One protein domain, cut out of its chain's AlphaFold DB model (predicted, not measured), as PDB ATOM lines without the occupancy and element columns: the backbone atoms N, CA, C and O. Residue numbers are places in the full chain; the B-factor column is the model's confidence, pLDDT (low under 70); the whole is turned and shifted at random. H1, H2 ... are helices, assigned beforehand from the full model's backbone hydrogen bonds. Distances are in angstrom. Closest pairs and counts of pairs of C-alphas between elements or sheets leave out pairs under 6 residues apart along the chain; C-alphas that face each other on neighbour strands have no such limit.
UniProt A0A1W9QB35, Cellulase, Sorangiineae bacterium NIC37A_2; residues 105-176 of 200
ATOM      1  N   GLY A 105     -29.358   8.969 -43.304       96.19
ATOM      2  CA  GLY A 105     -30.581   8.209 -43.043       96.19
ATOM      3  C   GLY A 105     -30.425   7.053 -42.046       96.19
ATOM      4  O   GLY A 105     -31.395   6.333 -41.834       96.19
ATOM      5  N   GLY A 106     -29.266   6.896 -41.395       96.25
ATOM      6  CA  GLY A 106     -29.032   5.904 -40.330       96.25
ATOM      7  C   GLY A 106     -29.682   6.238 -38.976       96.25
ATOM      8  O   GLY A 106     -29.703   5.403 -38.074       96.25
ATOM      9  N   GLY A 107     -30.255   7.436 -38.837       94.50
ATOM     10  CA  GLY A 107     -30.868   7.940 -37.606       94.50
ATOM     11  C   GLY A 107     -30.109   9.140 -37.039       94.50
ATOM     12  O   GLY A 107     -28.929   9.333 -37.312       94.50
ATOM     13  N   THR A 108     -30.806   9.982 -36.277       92.06
ATOM     14  CA  THR A 108     -30.212  11.179 -35.647       92.06
ATOM     15  C   THR A 108     -29.608  10.878 -34.274       92.06
ATOM     16  O   THR A 108     -28.736  11.606 -33.807       92.06
ATOM     17  N   GLY A 109     -30.039   9.790 -33.632       90.94
ATOM     18  CA  GLY A 109     -29.569   9.397 -32.309       90.94
ATOM     19  C   GLY A 109     -29.909  10.438 -31.241       90.94
ATOM     20  O   GLY A 109     -30.998  11.018 -31.237       90.94
ATOM     21  N   ALA A 110     -28.977  10.671 -30.318       88.12
ATOM     22  CA  ALA A 110     -29.164  11.589 -29.196       88.12
ATOM     23  C   ALA A 110     -29.281  13.071 -29.611       88.12
ATOM     24  O   ALA A 110     -29.894  13.858 -28.890       88.12
ATOM     25  N   PHE A 111     -28.729  13.459 -30.768       90.44
ATOM     26  CA  PHE A 111     -28.658  14.857 -31.203       90.44
ATOM     27  C   PHE A 111     -29.435  15.098 -32.501       90.44
ATOM     28  O   PHE A 111     -29.167  14.504 -33.539       90.44
ATOM     29  N   TYR A 112     -30.364  16.054 -32.479       88.44
ATOM     30  CA  TYR A 112     -31.287  16.307 -33.593       88.44
ATOM     31  C   TYR A 112     -30.831  17.437 -34.545       88.44
ATOM     32  O   TYR A 112     -31.632  18.240 -35.025       88.44
ATOM     33  N   GLY A 113     -29.529  17.507 -34.841       89.56
ATOM     34  CA  GLY A 113     -28.940  18.593 -35.638       89.56
ATOM     35  C   GLY A 113     -29.421  18.653 -37.095       89.56
ATOM     36  O   GLY A 113     -29.608  19.739 -37.635       89.56
ATOM     37  N   CYS A 114     -29.685  17.503 -37.729       85.69
ATOM     38  CA  CYS A 114     -30.170  17.462 -39.119       85.69
ATOM     39  C   CYS A 114     -31.557  18.100 -39.261       85.69
ATOM     40  O   CYS A 114     -31.808  18.835 -40.212       85.69
ATOM     41  N   GLY A 115     -32.457  17.853 -38.302       87.00
ATOM     42  CA  GLY A 115     -33.781  18.463 -38.336       87.00
ATOM     43  C   GLY A 115     -33.729  19.968 -38.101       87.00
ATOM     44  O   GLY A 115     -34.408  20.709 -38.803       87.00
ATOM     45  N   GLN A 116     -32.841  20.440 -37.222       87.94
ATOM     46  CA  GLN A 116     -32.581  21.874 -37.063       87.94
ATOM     47  C   GLN A 116     -32.037  22.504 -38.354       87.94
ATOM     48  O   GLN A 116     -32.556  23.526 -38.797       87.94
ATOM     49  N   ALA A 117     -31.043  21.876 -38.990       87.88
ATOM     50  CA  ALA A 117     -30.436  22.379 -40.222       87.88
ATOM     51  C   ALA A 117     -31.420  22.420 -41.404       87.88
ATOM     52  O   ALA A 117     -31.327  23.305 -42.252       87.88
ATOM     53  N   TRP A 118     -32.360  21.472 -41.470       88.94
ATOM     54  CA  TRP A 118     -33.293  21.343 -42.594       88.94
ATOM     55  C   TRP A 118     -34.727  21.778 -42.286       88.94
ATOM     56  O   TRP A 118     -35.615  21.550 -43.106       88.94
ATOM     57  N   GLY A 119     -34.976  22.358 -41.111       88.06
ATOM     58  CA  GLY A 119     -36.317  22.764 -40.689       88.06
ATOM     59  C   GLY A 119     -37.306  21.601 -40.526       88.06
ATOM     60  O   GLY A 119     -38.510  21.805 -40.654       88.06
ATOM     61  N   VAL A 120     -36.820  20.386 -40.257       90.25
ATOM     62  CA  VAL A 120     -37.666  19.219 -39.972       90.25
ATOM     63  C   VAL A 120     -37.951  19.168 -38.476       90.25
ATOM     64  O   VAL A 120     -37.033  19.239 -37.660       90.25
ATOM     65  N   GLN A 121     -39.225  19.052 -38.101       87.19
ATOM     66  CA  GLN A 121     -39.635  18.995 -36.697       87.19
ATOM     67  C   GLN A 121     -39.227  17.673 -36.037       87.19
ATOM     68  O   GLN A 121     -39.399  16.597 -36.615       87.19
ATOM     69  N   GLN A 122     -38.747  17.747 -34.792       83.75
ATOM     70  CA  GLN A 122     -38.419  16.558 -34.005       83.75
ATOM     71  C   GLN A 122     -39.655  15.671 -33.818       83.75
ATOM     72  O   GLN A 122     -40.737  16.156 -33.501       83.75
ATOM     73  N   GLY A 123     -39.488  14.365 -34.035       79.12
ATOM     74  CA  GLY A 123     -40.590  13.398 -34.033       79.12
ATOM     75  C   GLY A 123     -41.311  13.254 -35.378       79.12
ATOM     76  O   GLY A 123     -42.135  12.352 -35.515       79.12
ATOM     77  N   SER A 124     -40.983  14.073 -36.387       84.69
ATOM     78  CA  SER A 124     -41.408  13.819 -37.768       84.69
ATOM     79  C   SER A 124     -40.856  12.482 -38.265       84.69
ATOM     80  O   SER A 124     -39.701  12.138 -38.010       84.69
ATOM     81  N   SER A 125     -41.665  11.754 -39.036       86.44
ATOM     82  CA  SER A 125     -41.263  10.507 -39.697       86.44
ATOM     83  C   SER A 125     -40.336  10.726 -40.898       86.44
ATOM     84  O   SER A 125     -39.801   9.758 -41.439       86.44
ATOM     85  N   GLU A 126     -40.126  11.978 -41.310       89.50
ATOM     86  CA  GLU A 126     -39.354  12.334 -42.500       89.50
ATOM     87  C   GLU A 126     -37.889  11.877 -42.429       89.50
ATOM     88  O   GLU A 126     -37.356  11.384 -43.421       89.50
ATOM     89  N   LEU A 127     -37.251  11.960 -41.254       92.25
ATOM     90  CA  LEU A 127     -35.875  11.476 -41.048       92.25
ATOM     91  C   LEU A 127     -35.809   9.983 -40.666       92.25
ATOM     92  O   LEU A 127     -34.728   9.463 -40.388       92.25
ATOM     93  N   GLY A 128     -36.952   9.292 -40.642       93.88
ATOM     94  CA  GLY A 128     -37.079   7.941 -40.105       93.88
ATOM     95  C   GLY A 128     -37.093   7.902 -38.575       93.88
ATOM     96  O   GLY A 128     -37.337   8.907 -37.906       93.88
ATOM     97  N   ALA A 129     -36.859   6.717 -38.011       94.50
ATOM     98  CA  ALA A 129     -36.786   6.549 -36.565       94.50
ATOM     99  C   ALA A 129     -35.559   7.270 -35.985       94.50
ATOM    100  O   ALA A 129     -34.506   7.336 -36.619       94.50
ATOM    101  N   GLN A 130     -35.663   7.760 -34.746       93.38
ATOM    102  CA  GLN A 130     -34.538   8.412 -34.063       93.38
ATOM    103  C   GLN A 130     -33.287   7.516 -34.045       93.38
ATOM    104  O   GLN A 130     -32.200   7.982 -34.385       93.38
ATOM    105  N   TYR A 131     -33.469   6.232 -33.722       93.06
ATOM    106  CA  TYR A 131     -32.439   5.195 -33.766       93.06
ATOM    107  C   TYR A 131     -32.741   4.211 -34.909       93.06
ATOM    108  O   TYR A 131     -33.854   3.684 -35.012       93.06
ATOM    109  N   GLY A 132     -31.765   3.998 -35.796       93.50
ATOM    110  CA  GLY A 132     -31.882   3.138 -36.984       93.50
ATOM    111  C   GLY A 132     -32.552   3.789 -38.205       93.50
ATOM    112  O   GLY A 132     -32.605   3.184 -39.278       93.50
ATOM    113  N   GLY A 133     -33.040   5.029 -38.075       96.25
ATOM    114  CA  GLY A 133     -33.363   5.893 -39.207       96.25
ATOM    115  C   GLY A 133     -34.389   5.318 -40.178       96.25
ATOM    116  O   GLY A 133     -35.452   4.831 -39.783       96.25
ATOM    117  N   LEU A 134     -34.087   5.422 -41.473       97.25
ATOM    118  CA  LEU A 134     -34.987   5.025 -42.556       97.25
ATOM    119  C   LEU A 134     -35.251   3.515 -42.564       97.25
ATOM    120  O   LEU A 134     -36.381   3.104 -42.840       97.25
ATOM    121  N   ARG A 135     -34.241   2.699 -42.220       96.38
ATOM    122  CA  ARG A 135     -34.346   1.231 -42.205       96.38
ATOM    123  C   ARG A 135     -35.354   0.739 -41.183       96.38
ATOM    124  O   ARG A 135     -36.085  -0.195 -41.486       96.38
ATOM    125  N   SER A 136     -35.434   1.357 -40.003       95.38
ATOM    126  CA  SER A 136     -36.364   0.932 -38.941       95.38
ATOM    127  C   SER A 136     -37.838   0.964 -39.373       95.38
ATOM    128  O   SER A 136     -38.668   0.283 -38.781       95.38
ATOM    129  N   GLY A 137     -38.172   1.745 -40.405       94.50
ATOM    130  CA  GLY A 137     -39.509   1.788 -41.003       94.50
ATOM    131  C   GLY A 137     -39.713   0.829 -42.180       94.50
ATOM    132  O   GLY A 137     -40.684   1.007 -42.914       94.50
ATOM    133  N   CYS A 138     -38.797  -0.113 -42.410       96.56
ATOM    134  CA  CYS A 138     -38.825  -1.072 -43.511       96.56
ATOM    135  C   CYS A 138     -38.841  -2.510 -42.985       96.56
ATOM    136  O   CYS A 138     -38.182  -2.841 -42.003       96.56
ATOM    137  N   SER A 139     -39.594  -3.374 -43.658       94.94
ATOM    138  CA  SER A 139     -39.763  -4.781 -43.301       94.94
ATOM    139  C   SER A 139     -39.903  -5.640 -44.559       94.94
ATOM    140  O   SER A 139     -40.129  -5.122 -45.653       94.94
ATOM    141  N   GLY A 140     -39.752  -6.954 -44.403       95.56
ATOM    142  CA  GLY A 140     -39.782  -7.918 -45.501       95.56
ATOM    143  C   GLY A 140     -38.480  -8.704 -45.602       95.56
ATOM    144  O   GLY A 140     -37.677  -8.719 -44.669       95.56
ATOM    145  N   ASP A 141     -38.288  -9.374 -46.735       96.94
ATOM    146  CA  ASP A 141     -37.000  -9.972 -47.073       96.94
ATOM    147  C   ASP A 141     -35.955  -8.888 -47.401       96.94
ATOM    148  O   ASP A 141     -36.258  -7.692 -47.447       96.94
ATOM    149  N   LEU A 142     -34.703  -9.298 -47.626       97.31
ATOM    150  CA  LEU A 142     -33.609  -8.363 -47.903       97.31
ATOM    151  C   LEU A 142     -33.931  -7.425 -49.079       97.31
ATOM    152  O   LEU A 142     -33.682  -6.225 -48.996       97.31
ATOM    153  N   ASN A 143     -34.530  -7.948 -50.151       98.31
ATOM    154  CA  ASN A 143     -34.901  -7.144 -51.315       98.31
ATOM    155  C   ASN A 143     -36.016  -6.143 -50.985       98.31
ATOM    156  O   ASN A 143     -35.944  -4.990 -51.404       98.31
ATOM    157  N   GLY A 144     -37.023  -6.550 -50.211       98.38
ATOM    158  CA  GLY A 144     -38.083  -5.676 -49.720       98.38
ATOM    159  C   GLY A 144     -37.545  -4.544 -48.846       98.38
ATOM    160  O   GLY A 144     -37.888  -3.380 -49.069       98.38
ATOM    161  N   ILE A 145     -36.638  -4.859 -47.915       98.06
ATOM    162  CA  ILE A 145     -35.969  -3.863 -47.067       98.06
ATOM    163  C   ILE A 145     -35.160  -2.894 -47.930       98.06
ATOM    164  O   ILE A 145     -35.360  -1.685 -47.826       98.06
ATOM    165  N   LYS A 146     -34.302  -3.401 -48.825       98.69
ATOM    166  CA  LYS A 146     -33.478  -2.583 -49.729       98.69
ATOM    167  C   LYS A 146     -34.326  -1.644 -50.586       98.69
ATOM    168  O   LYS A 146     -34.059  -0.444 -50.622       98.69
ATOM    169  N   ASN A 147     -35.394  -2.154 -51.201       98.69
ATOM    170  CA  ASN A 147     -36.309  -1.354 -52.016       98.69
ATOM    171  C   ASN A 147     -37.018  -0.267 -51.193       98.69
ATOM    172  O   ASN A 147     -37.107   0.880 -51.631       98.69
ATOM    173  N   CYS A 148     -37.492  -0.605 -49.991       98.50
ATOM    174  CA  CYS A 148     -38.125   0.354 -49.090       98.50
ATOM    175  C   CYS A 148     -37.153   1.465 -48.661       98.50
ATOM    176  O   CYS A 148     -37.500   2.647 -48.711       98.50
ATOM    177  N   VAL A 149     -35.920   1.110 -48.282       98.50
ATOM    178  CA  VAL A 149     -34.902   2.091 -47.889       98.50
ATOM    179  C   VAL A 149     -34.524   2.976 -49.076       98.50
ATOM    180  O   VAL A 149     -34.517   4.193 -48.920       98.50
ATOM    181  N   ALA A 150     -34.325   2.416 -50.272       98.69
ATOM    182  CA  ALA A 150     -34.032   3.186 -51.482       98.69
ATOM    183  C   ALA A 150     -35.125   4.223 -51.809       98.69
ATOM    184  O   ALA A 150     -34.827   5.382 -52.103       98.69
ATOM    185  N   GLN A 151     -36.406   3.854 -51.690       98.44
ATOM    186  CA  GLN A 151     -37.525   4.789 -51.880       98.44
ATOM    187  C   GLN A 151     -37.527   5.920 -50.843       98.44
ATOM    188  O   GLN A 151     -37.831   7.071 -51.174       98.44
ATOM    189  N   LYS A 152     -37.158   5.616 -49.593       98.00
ATOM    190  CA  LYS A 152     -36.999   6.621 -48.537       98.00
ATOM    191  C   LYS A 152     -35.781   7.517 -48.792       98.00
ATOM    192  O   LYS A 152     -35.909   8.727 -48.633       98.00
ATOM    193  N   CYS A 153     -34.656   6.970 -49.263       98.25
ATOM    194  CA  CYS A 153     -33.493   7.749 -49.702       98.25
ATOM    195  C   CYS A 153     -33.884   8.742 -50.806       98.25
ATOM    196  O   CYS A 153     -33.555   9.924 -50.719       98.25
ATOM    197  N   GLN A 154     -34.634   8.289 -51.816       98.19
ATOM    198  CA  GLN A 154     -35.131   9.144 -52.895       98.19
ATOM    199  C   GLN A 154     -36.067  10.238 -52.370       98.19
ATOM    200  O   GLN A 154     -35.930  11.403 -52.736       98.19
ATOM    201  N   SER A 155     -37.013   9.867 -51.507       95.81
ATOM    202  CA  SER A 155     -37.994  10.802 -50.948       95.81
ATOM    203  C   SER A 155     -37.352  11.864 -50.061       95.81
ATOM    204  O   SER A 155     -37.799  13.004 -50.088       95.81
ATOM    205  N   LEU A 156     -36.313  11.513 -49.298       94.62
ATOM    206  CA  LEU A 156     -35.649  12.437 -48.381       94.62
ATOM    207  C   LEU A 156     -34.538  13.242 -49.061       94.62
ATOM    208  O   LEU A 156     -34.531  14.463 -48.984       94.62
ATOM    209  N   PHE A 157     -33.587  12.578 -49.714       96.31
ATOM    210  CA  PHE A 157     -32.395  13.232 -50.258       96.31
ATOM    211  C   PHE A 157     -32.569  13.628 -51.721       96.31
ATOM    212  O   PHE A 157     -32.273  14.764 -52.091       96.31
ATOM    213  N   GLY A 158     -33.102  12.715 -52.538       96.44
ATOM    214  CA  GLY A 158     -33.292  12.946 -53.970       96.44
ATOM    215  C   GLY A 158     -34.264  14.093 -54.256       96.44
ATOM    216  O   GLY A 158     -33.961  14.982 -55.046       96.44
ATOM    217  N   SER A 159     -35.401  14.142 -53.555       94.25
ATOM    218  CA  SER A 159     -36.395  15.220 -53.705       94.25
ATOM    219  C   SER A 159     -35.868  16.608 -53.303       94.25
ATOM    220  O   SER A 159     -36.392  17.623 -53.758       94.25
ATOM    221  N   ARG A 160     -34.823  16.651 -52.467       92.12
ATOM    222  CA  ARG A 160     -34.202  17.873 -51.939       92.12
ATOM    223  C   ARG A 160     -32.948  18.301 -52.711       92.12
ATOM    224  O   ARG A 160     -32.339  19.305 -52.346       92.12
ATOM    225  N   GLY A 161     -32.538  17.557 -53.744       94.75
ATOM    226  CA  GLY A 161     -31.296  17.818 -54.485       94.75
ATOM    227  C   GLY A 161     -30.038  17.684 -53.616       94.75
ATOM    228  O   GLY A 161     -29.090  18.464 -53.752       94.75
ATOM    229  N   LEU A 162     -30.060  16.752 -52.656       94.94
ATOM    230  CA  LEU A 162     -28.937  16.428 -51.773       94.94
ATOM    231  C   LEU A 162     -28.168  15.222 -52.325       94.94
ATOM    232  O   LEU A 162     -28.091  14.182 -51.674       94.94
ATOM    233  N   ASP A 163     -27.616  15.368 -53.528       96.94
ATOM    234  CA  ASP A 163     -27.075  14.260 -54.328       96.94
ATOM    235  C   ASP A 163     -26.020  13.429 -53.578       96.94
ATOM    236  O   ASP A 163     -26.110  12.208 -53.538       96.94
ATOM    237  N   GLU A 164     -25.080  14.071 -52.879       97.12
ATOM    238  CA  GLU A 164     -24.040  13.363 -52.114       97.12
ATOM    239  C   GLU A 164     -24.633  12.538 -50.955       97.12
ATOM    240  O   GLU A 164     -24.209  11.415 -50.689       97.12
ATOM    241  N   MET A 165     -25.659  13.062 -50.276       97.69
ATOM    242  CA  MET A 165     -26.339  12.327 -49.205       97.69
ATOM    243  C   MET A 165     -27.211  11.203 -49.759       97.69
ATOM    244  O   MET A 165     -27.303  10.144 -49.140       97.69
ATOM    245  N   TYR A 166     -27.820  11.418 -50.927       98.31
ATOM    246  CA  TYR A 166     -28.538  10.381 -51.655       98.31
ATOM    247  C   TYR A 166     -27.596   9.230 -52.022       98.31
ATOM    248  O   TYR A 166     -27.907   8.085 -51.707       98.31
ATOM    249  N   GLU A 167     -26.416   9.520 -52.578       98.44
ATOM    250  CA  GLU A 167     -25.387   8.516 -52.872       98.44
ATOM    251  C   GLU A 167     -24.940   7.764 -51.611       98.44
ATOM    252  O   GLU A 167     -24.845   6.538 -51.629       98.44
ATOM    253  N   GLY A 168     -24.731   8.464 -50.491       98.62
ATOM    254  CA  GLY A 168     -24.411   7.833 -49.207       98.62
ATOM    255  C   GLY A 168     -25.530   6.943 -48.653       98.62
ATOM    256  O   GLY A 168     -25.261   5.909 -48.043       98.62
ATOM    257  N   CYS A 169     -26.790   7.312 -48.884       98.75
ATOM    258  CA  CYS A 169     -27.950   6.502 -48.511       98.75
ATOM    259  C   CYS A 169     -28.087   5.272 -49.424       98.75
ATOM    260  O   CYS A 169     -28.340   4.166 -48.951       98.75
ATOM    261  N   MET A 170     -27.838   5.426 -50.726       98.81
ATOM    262  CA  MET A 170     -27.826   4.310 -51.675       98.81
ATOM    263  C   MET A 170     -26.640   3.369 -51.448       98.81
ATOM    264  O   MET A 170     -26.800   2.160 -51.563       98.81
ATOM    265  N   TRP A 171     -25.486   3.872 -50.999       98.81
ATOM    266  CA  TRP A 171     -24.384   3.026 -50.532       98.81
ATOM    267  C   TRP A 171     -24.833   2.051 -49.434       98.81
ATOM    268  O   TRP A 171     -24.437   0.882 -49.452       98.81
ATOM    269  N   TYR A 172     -25.680   2.510 -48.505       98.75
ATOM    270  CA  TYR A 172     -26.206   1.663 -47.437       98.75
ATOM    271  C   TYR A 172     -27.099   0.546 -47.989       98.75
ATOM    272  O   TYR A 172     -27.043  -0.589 -47.521       98.75
ATOM    273  N   VAL A 173     -27.883   0.845 -49.023       98.69
ATOM    274  CA  VAL A 173     -28.720  -0.142 -49.712       98.69
ATOM    275  C   VAL A 173     -27.862  -1.144 -50.488       98.69
ATOM    276  O   VAL A 173     -28.036  -2.351 -50.335       98.69
ATOM    277  N   ASP A 174     -26.935  -0.656 -51.307       98.56
ATOM    278  CA  ASP A 174     -26.281  -1.458 -52.339       98.56
ATOM    279  C   ASP A 174     -25.022  -2.160 -51.843       98.56
ATOM    280  O   ASP A 174     -24.882  -3.370 -51.996       98.56
ATOM    281  N   TRP A 175     -24.085  -1.419 -51.248       98.81
ATOM    282  CA  TRP A 175     -22.805  -1.986 -50.823       98.81
ATOM    283  C   TRP A 175     -22.887  -2.575 -49.418       98.81
ATOM    284  O   TRP A 175     -22.339  -3.657 -49.174       98.81
ATOM    285  N   PHE A 176     -23.572  -1.865 -48.516       98.75
ATOM    286  CA  PHE A 176     -23.764  -2.271 -47.124       98.75
ATOM    287  C   PHE A 176     -24.938  -3.247 -46.933       98.75
ATOM    288  O   PHE A 176     -25.147  -3.748 -45.833       98.75
TER     289      PHE A 176
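This is residues 105 to 176 of the 200 residues of the protein "Cellulase" of Sorangiineae bacterium NIC37A_2 (UniProt A0A1W9QB35). Two helices, H2 and H3, lie side by side as a helical hairpin, and a long looped stretch, residues 119 to 141, leads to it from the small helix H1, set away from both. The 72 printed residues hold three named helices, in the order H1, H2, H3, and no named strand. The class is all helix, with under half of the residues, 33 of 72, in named elements. The whole is compact, with a radius of gyration of the C-alphas of 11.6 A and spans of 32 by 23 by 17 A.

H2, residues 142 to 156, and H3, residues 163 to 174, touch, the closest C-alphas being those of Lys 146 and Val 173, 5.3 A apart. They run opposite ways at a shallow tilt of 8 degrees. H1, residues 113 to 118, is apart from both. In H1, H2 and H3 every O i to N i+4 pair is within hydrogen-bond range.

H2 is 20.9 A long from C-alpha 142 at (-33.609, -8.363, -47.903), H3 15.9 A to C-alpha 174 at (-26.281, -1.458, -52.339), and H1 8.7 A.

The C-alphas of Ala 117 and Asp 141, the two farthest apart, are separated by 33.7 A. The link from H1 to H2 is long, 23 residues. The printed part has no cut, and no printed residue is under 70 in pLDDT.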